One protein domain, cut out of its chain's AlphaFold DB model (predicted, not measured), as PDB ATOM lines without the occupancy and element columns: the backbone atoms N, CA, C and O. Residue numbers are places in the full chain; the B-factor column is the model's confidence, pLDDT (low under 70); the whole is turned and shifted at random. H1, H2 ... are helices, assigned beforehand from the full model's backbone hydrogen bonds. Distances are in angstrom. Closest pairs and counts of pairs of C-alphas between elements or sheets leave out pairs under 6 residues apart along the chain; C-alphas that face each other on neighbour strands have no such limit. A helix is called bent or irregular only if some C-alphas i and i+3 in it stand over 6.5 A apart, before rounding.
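AT A GLANCE: This is residues 17 to 62 of the 275 residues of the protein "DHC_N1 domain-containing protein" of Macaca mulatta (UniProt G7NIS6). The longest helix, H1, and the short H2 make a helical hairpin, with H2 folding back beside the later part of H1, and H3 turns across the hairpin's open end, so that its last residues come back near the start of H1. The three helices make a frame with few pairs of C-alphas close between them, and residues 34 to 40, of which 34 to 36 belong to H1 and the rest to the link from H1 to H2, stick out at the end away from H3. The printed part has 46 residues with three named helices, in the order H1, H2, H3, and no named strand; the class is all helix. The whole is compact, with a radius of gyration of the C-alphas of 10.6 A and spans of 26 by 23 by 18 A.

HOW THE PARTS SIT: H1, residues 23 to 36, touches H2, residues 42 to 47, with its residues 29 to 33 alone; the closest C-alphas are those of Gly 29 and Trp 43, 6.6 A apart. These two helices run opposite ways at a steep tilt of 41 degrees and form a helical hairpin. H3, residues 50 to 61, and H2 touch only at the corner by their link, and only just, with 3 pairs of C-alphas within 8 A. H3 touches H2 with residues 52 to 56 alone, and the closest C-alphas are those of Ala 47 and Glu 53, 5.9 A apart. The lines of H2 and H3 are about perpendicular, but only just, at 72 degrees. H1 and H3 are close but not clearly touching, with the C-alphas of Arg 24 and Leu 60 the closest at 7.6 A. Their lines are also only just about perpendicular, at 72 degrees. In H1, H2 and H3 every O i to N i+4 pair is within hydrogen-bond range.

IN THESE COORDINATES: H1 begins at C-alpha 23, at (197.614, 250.154, 226.040), and ends at C-alpha 36, at (187.919, 238.672, 213.261), a length of 19.7 A. H2, from Ala 42 to Ala 47, measures 8.5 A. H3 runs from Ala 50 to Asp 61 over 16.5 A and ends at C-alpha 61, at (185.676, 252.390, 231.895). No helix is bent or irregular.

THE WHOLE: The C-alphas of Ala 40 and Arg 62 are the two farthest apart in the domain, at 28.5 A. Residues 34 to 40, of which 34 to 36 belong to H1, stand free. The printed part has no cut. The links from H1 to H2, of 5 residues, and from H2 to H3, of 2 residues, are tight. The mean pLDDT of the printed part is 80.8, and it is under 70 at residues 17 to 21 and at residue 62.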
ATOM      1  N   GLY A  17     205.522 252.944 220.334       39.03
ATOM      2  CA  GLY A  17     204.150 253.379 220.589       39.03
ATOM      3  C   GLY A  17     204.044 254.891 220.676       39.03
ATOM      4  O   GLY A  17     204.606 255.470 221.601       39.03
ATOM      5  N   LYS A  18     203.254 255.526 219.793       37.16
ATOM      6  CA  LYS A  18     202.845 256.939 219.935       37.16
ATOM      7  C   LYS A  18     202.520 257.259 221.412       37.16
ATOM      8  O   LYS A  18     201.662 256.577 221.987       37.16
ATOM      9  N   PRO A  19     203.167 258.269 222.025       34.78
ATOM     10  CA  PRO A  19     202.948 258.612 223.425       34.78
ATOM     11  C   PRO A  19     201.527 259.168 223.570       34.78
ATOM     12  O   PRO A  19     201.227 260.249 223.073       34.78
ATOM     13  N   GLY A  20     200.632 258.382 224.176       49.75
ATOM     14  CA  GLY A  20     199.217 258.727 224.369       49.75
ATOM     15  C   GLY A  20     198.210 257.638 223.977       49.75
ATOM     16  O   GLY A  20     197.038 257.765 224.313       49.75
ATOM     17  N   ALA A  21     198.627 256.562 223.302       59.09
ATOM     18  CA  ALA A  21     197.713 255.470 222.954       59.09
ATOM     19  C   ALA A  21     197.449 254.555 224.165       59.09
ATOM     20  O   ALA A  21     198.386 253.954 224.700       59.09
ATOM     21  N   ASP A  22     196.182 254.427 224.577       72.56
ATOM     22  CA  ASP A  22     195.760 253.513 225.644       72.56
ATOM     23  C   ASP A  22     196.241 252.082 225.325       72.56
ATOM     24  O   ASP A  22     195.907 251.492 224.294       72.56
ATOM     25  N   ARG A  23     197.065 251.510 226.211       76.12
ATOM     26  CA  ARG A  23     197.614 250.154 226.040       76.12
ATOM     27  C   ARG A  23     196.506 249.095 225.989       76.12
ATOM     28  O   ARG A  23     196.676 248.087 225.306       76.12
ATOM     29  N   ARG A  24     195.362 249.337 226.638       79.88
ATOM     30  CA  ARG A  24     194.173 248.470 226.588       79.88
ATOM     31  C   ARG A  24     193.552 248.456 225.194       79.88
ATOM     32  O   ARG A  24     193.190 247.395 224.695       79.88
ATOM     33  N   LEU A  25     193.522 249.609 224.527       83.12
ATOM     34  CA  LEU A  25     193.042 249.728 223.151       83.12
ATOM     35  C   LEU A  25     193.949 248.969 222.169       83.12
ATOM     36  O   LEU A  25     193.464 248.339 221.229       83.12
ATOM     37  N   ARG A  26     195.265 248.963 222.417       82.56
ATOM     38  CA  ARG A  26     196.215 248.150 221.643       82.56
ATOM     39  C   ARG A  26     195.973 246.650 221.839       82.56
ATOM     40  O   ARG A  26     195.944 245.918 220.856       82.56
ATOM     41  N   LEU A  27     195.755 246.202 223.079       81.56
ATOM     42  CA  LEU A  27     195.419 244.805 223.383       81.56
ATOM     43  C   LEU A  27     194.113 244.377 222.696       81.56
ATOM     44  O   LEU A  27     194.080 243.333 222.044       81.56
ATOM     45  N   LEU A  28     193.076 245.215 222.752       85.38
ATOM     46  CA  LEU A  28     191.823 244.994 222.024       85.38
ATOM     47  C   LEU A  28     192.054 244.872 220.515       85.38
ATOM     48  O   LEU A  28     191.546 243.943 219.895       85.38
ATOM     49  N   GLY A  29     192.886 245.741 219.939       87.69
ATOM     50  CA  GLY A  29     193.257 245.662 218.527       87.69
ATOM     51  C   GLY A  29     193.940 244.348 218.157       87.69
ATOM     52  O   GLY A  29     193.581 243.731 217.154       87.69
ATOM     53  N   THR A  30     194.867 243.862 218.992       86.06
ATOM     54  CA  THR A  30     195.508 242.555 218.764       86.06
ATOM     55  C   THR A  30     194.513 241.400 218.834       86.06
ATOM     56  O   THR A  30     194.568 240.498 218.000       86.06
ATOM     57  N   TYR A  31     193.568 241.444 219.775       86.12
ATOM     58  CA  TYR A  31     192.516 240.438 219.897       86.12
ATOM     59  C   TYR A  31     191.601 240.440 218.665       86.12
ATOM     60  O   TYR A  31     191.398 239.402 218.042       86.12
ATOM     61  N   VAL A  32     191.130 241.616 218.245       88.12
ATOM     62  CA  VAL A  32     190.281 241.778 217.056       88.12
ATOM     63  C   VAL A  32     190.984 241.281 215.792       88.12
ATOM     64  O   VAL A  32     190.363 240.600 214.974       88.12
ATOM     65  N   ALA A  33     192.279 241.567 215.642       89.12
ATOM     66  CA  ALA A  33     193.067 241.076 214.518       89.12
ATOM     67  C   ALA A  33     193.134 239.538 214.475       89.12
ATOM     68  O   ALA A  33     193.051 238.946 213.398       89.12
ATOM     69  N   LEU A  34     193.248 238.890 215.638       86.88
ATOM     70  CA  LEU A  34     193.308 237.432 215.756       86.88
ATOM     71  C   LEU A  34     191.939 236.766 215.542       86.88
ATOM     72  O   LEU A  34     191.859 235.795 214.782       86.88
ATOM     73  N   SER A  35     190.883 237.289 216.173       86.94
ATOM     74  CA  SER A  35     189.535 236.706 216.146       86.94
ATOM     75  C   SER A  35     188.792 236.992 214.842       86.94
ATOM     76  O   SER A  35     188.308 236.067 214.192       86.94
ATOM     77  N   LEU A  36     188.722 238.261 214.421       87.00
ATOM     78  CA  LEU A  36     187.919 238.672 213.261       87.00
ATOM     79  C   LEU A  36     188.699 238.655 211.943       87.00
ATOM     80  O   LEU A  36     188.086 238.706 210.879       87.00
ATOM     81  N   ARG A  37     190.038 238.598 212.002       89.88
ATOM     82  CA  ARG A  37     190.942 238.635 210.834       89.88
ATOM     83  C   ARG A  37     190.557 239.714 209.804       89.88
ATOM     84  O   ARG A  37     190.411 239.409 208.616       89.88
ATOM     85  N   PRO A  38     190.351 240.971 210.233       89.19
ATOM     86  CA  PRO A  38     189.935 242.038 209.340       89.19
ATOM     87  C   PRO A  38     191.063 242.414 208.366       89.19
ATOM     88  O   PRO A  38     192.235 242.108 208.587       89.19
ATOM     89  N   ALA A  39     190.716 243.123 207.288       92.25
ATOM     90  CA  ALA A  39     191.716 243.673 206.374       92.25
ATOM     91  C   ALA A  39     192.708 244.583 207.122       92.25
ATOM     92  O   ALA A  39     192.332 245.278 208.068       92.25
ATOM     93  N   ALA A  40     193.964 244.618 206.670       88.00
ATOM     94  CA  ALA A  40     194.996 245.456 207.278       88.00
ATOM     95  C   ALA A  40     194.531 246.923 207.391       88.00
ATOM     96  O   ALA A  40     193.954 247.483 206.452       88.00
ATOM     97  N   GLY A  41     194.737 247.540 208.556       84.94
ATOM     98  CA  GLY A  41     194.318 248.920 208.809       84.94
ATOM     99  C   GLY A  41     192.810 249.113 209.024       84.94
ATOM    100  O   GLY A  41     192.352 250.251 209.115       84.94
ATOM    101  N   ALA A  42     191.982 248.059 209.002       89.44
ATOM    102  CA  ALA A  42     190.535 248.196 209.191       89.44
ATOM    103  C   ALA A  42     190.157 248.470 210.654       89.44
ATOM    104  O   ALA A  42     189.246 249.260 210.893       89.44
ATOM    105  N   TRP A  43     190.874 247.874 211.612       88.88
ATOM    106  CA  TRP A  43     190.679 248.155 213.035       88.88
ATOM    107  C   TRP A  43     191.001 249.614 213.351       88.88
ATOM    108  O   TRP A  43     190.171 250.306 213.923       88.88
ATOM    109  N   GLU A  44     192.153 250.108 212.905       88.75
ATOM    110  CA  GLU A  44     192.623 251.469 213.168       88.75
ATOM    111  C   GLU A  44     191.687 252.517 212.559       88.75
ATOM    112  O   GLU A  44     191.409 253.539 213.182       88.75
ATOM    113  N   ARG A  45     191.152 252.248 211.360       88.94
ATOM    114  CA  ARG A  45     190.145 253.109 210.723       88.94
ATOM    115  C   ARG A  45     188.813 253.107 211.467       88.94
ATOM    116  O   ARG A  45     188.180 254.150 211.550       88.94
ATOM    117  N   CYS A  46     188.384 251.952 211.974       87.38
ATOM    118  CA  CYS A  46     187.135 251.816 212.720       87.38
ATOM    119  C   CYS A  46     187.241 252.475 214.101       87.38
ATOM    120  O   CYS A  46     186.423 253.321 214.453       87.38
ATOM    121  N   ALA A  47     188.296 252.136 214.845       87.62
ATOM    122  CA  ALA A  47     188.541 252.589 216.207       87.62
ATOM    123  C   ALA A  47     188.811 254.096 216.312       87.62
ATOM    124  O   ALA A  47     188.631 254.637 217.390       87.62
ATOM    125  N   GLY A  48     189.219 254.759 215.223       85.50
ATOM    126  CA  GLY A  48     189.403 256.217 215.168       85.50
ATOM    127  C   GLY A  48     188.153 257.013 214.770       85.50
ATOM    128  O   GLY A  48     188.250 258.215 214.531       85.50
ATOM    129  N   THR A  49     186.987 256.371 214.620       91.81
ATOM    130  CA  THR A  49     185.719 257.098 214.439       91.81
ATOM    131  C   THR A  49     185.216 257.611 215.787       91.81
ATOM    132  O   THR A  49     185.318 256.905 216.783       91.81
ATOM    133  N   ALA A  50     184.624 258.810 215.827       88.19
ATOM    134  CA  ALA A  50     184.144 259.408 217.080       88.19
ATOM    135  C   ALA A  50     183.141 258.507 217.831       88.19
ATOM    136  O   ALA A  50     183.172 258.417 219.056       88.19
ATOM    137  N   GLU A  51     182.283 257.798 217.090       90.69
ATOM    138  CA  GLU A  51     181.332 256.832 217.651       90.69
ATOM    139  C   GLU A  51     182.043 255.617 218.267       90.69
ATOM    140  O   GLU A  51     181.744 255.234 219.398       90.69
ATOM    141  N   ALA A  52     183.011 255.021 217.558       87.75
ATOM    142  CA  ALA A  52     183.759 253.878 218.079       87.75
ATOM    143  C   ALA A  52     184.646 254.269 219.265       87.75
ATOM    144  O   ALA A  52     184.705 253.517 220.233       87.75
ATOM    145  N   GLU A  53     185.291 255.437 219.230       86.75
ATOM    146  CA  GLU A  53     186.081 255.952 220.353       86.75
ATOM    147  C   GLU A  53     185.222 256.084 221.613       86.75
ATOM    148  O   GLU A  53     185.630 255.631 222.684       86.75
ATOM    149  N   GLN A  54     184.003 256.621 221.487       87.62
ATOM    150  CA  GLN A  54     183.072 256.745 222.607       87.62
ATOM    151  C   GLN A  54     182.653 255.375 223.166       87.62
ATOM    152  O   GLN A  54     182.636 255.186 224.384       87.62
ATOM    153  N   LEU A  55     182.336 254.409 222.298       87.31
ATOM    154  CA  LEU A  55     181.957 253.054 222.711       87.31
ATOM    155  C   LEU A  55     183.122 252.293 223.359       87.31
ATOM    156  O   LEU A  55     182.926 251.595 224.353       87.31
ATOM    157  N   LEU A  56     184.332 252.441 222.819       87.19
ATOM    158  CA  LEU A  56     185.541 251.805 223.337       87.19
ATOM    159  C   LEU A  56     185.937 252.393 224.692       87.19
ATOM    160  O   LEU A  56     186.266 251.627 225.593       87.19
ATOM    161  N   GLN A  57     185.841 253.713 224.877       84.06
ATOM    162  CA  GLN A  57     186.036 254.336 226.191       84.06
ATOM    163  C   GLN A  57     184.996 253.836 227.201       84.06
ATOM    164  O   GLN A  57     185.364 253.342 228.262       84.06
ATOM    165  N   ALA A  58     183.711 253.827 226.833       83.75
ATOM    166  CA  ALA A  58     182.653 253.319 227.707       83.75
ATOM    167  C   ALA A  58     182.847 251.841 228.102       83.75
ATOM    168  O   ALA A  58     182.519 251.451 229.223       83.75
ATOM    169  N   PHE A  59     183.378 251.012 227.199       81.00
ATOM    170  CA  PHE A  59     183.734 249.623 227.483       81.00
ATOM    171  C   PHE A  59     184.928 249.520 228.444       81.00
ATOM    172  O   PHE A  59     184.876 248.764 229.410       81.00
ATOM    173  N   LEU A  60     185.979 250.307 228.209       80.44
ATOM    174  CA  LEU A  60     187.195 250.317 229.022       80.44
ATOM    175  C   LEU A  60     186.987 250.897 230.430       80.44
ATOM    176  O   LEU A  60     187.720 250.531 231.350       80.44
ATOM    177  N   ASP A  61     186.003 251.773 230.606       76.38
ATOM    178  CA  ASP A  61     185.676 252.390 231.895       76.38
ATOM    179  C   ASP A  61     184.739 251.524 232.754       76.38
ATOM    180  O   ASP A  61     184.625 251.743 233.962       76.38
ATOM    181  N   ARG A  62     184.081 250.515 232.165       66.38
ATOM    182  CA  ARG A  62     183.036 249.718 232.834       66.38
ATOM    183  C   ARG A  62     183.555 248.787 233.940       66.38
ATOM    184  O   ARG A  62     182.790 248.483 234.849       66.38
TER     185      ARG A  62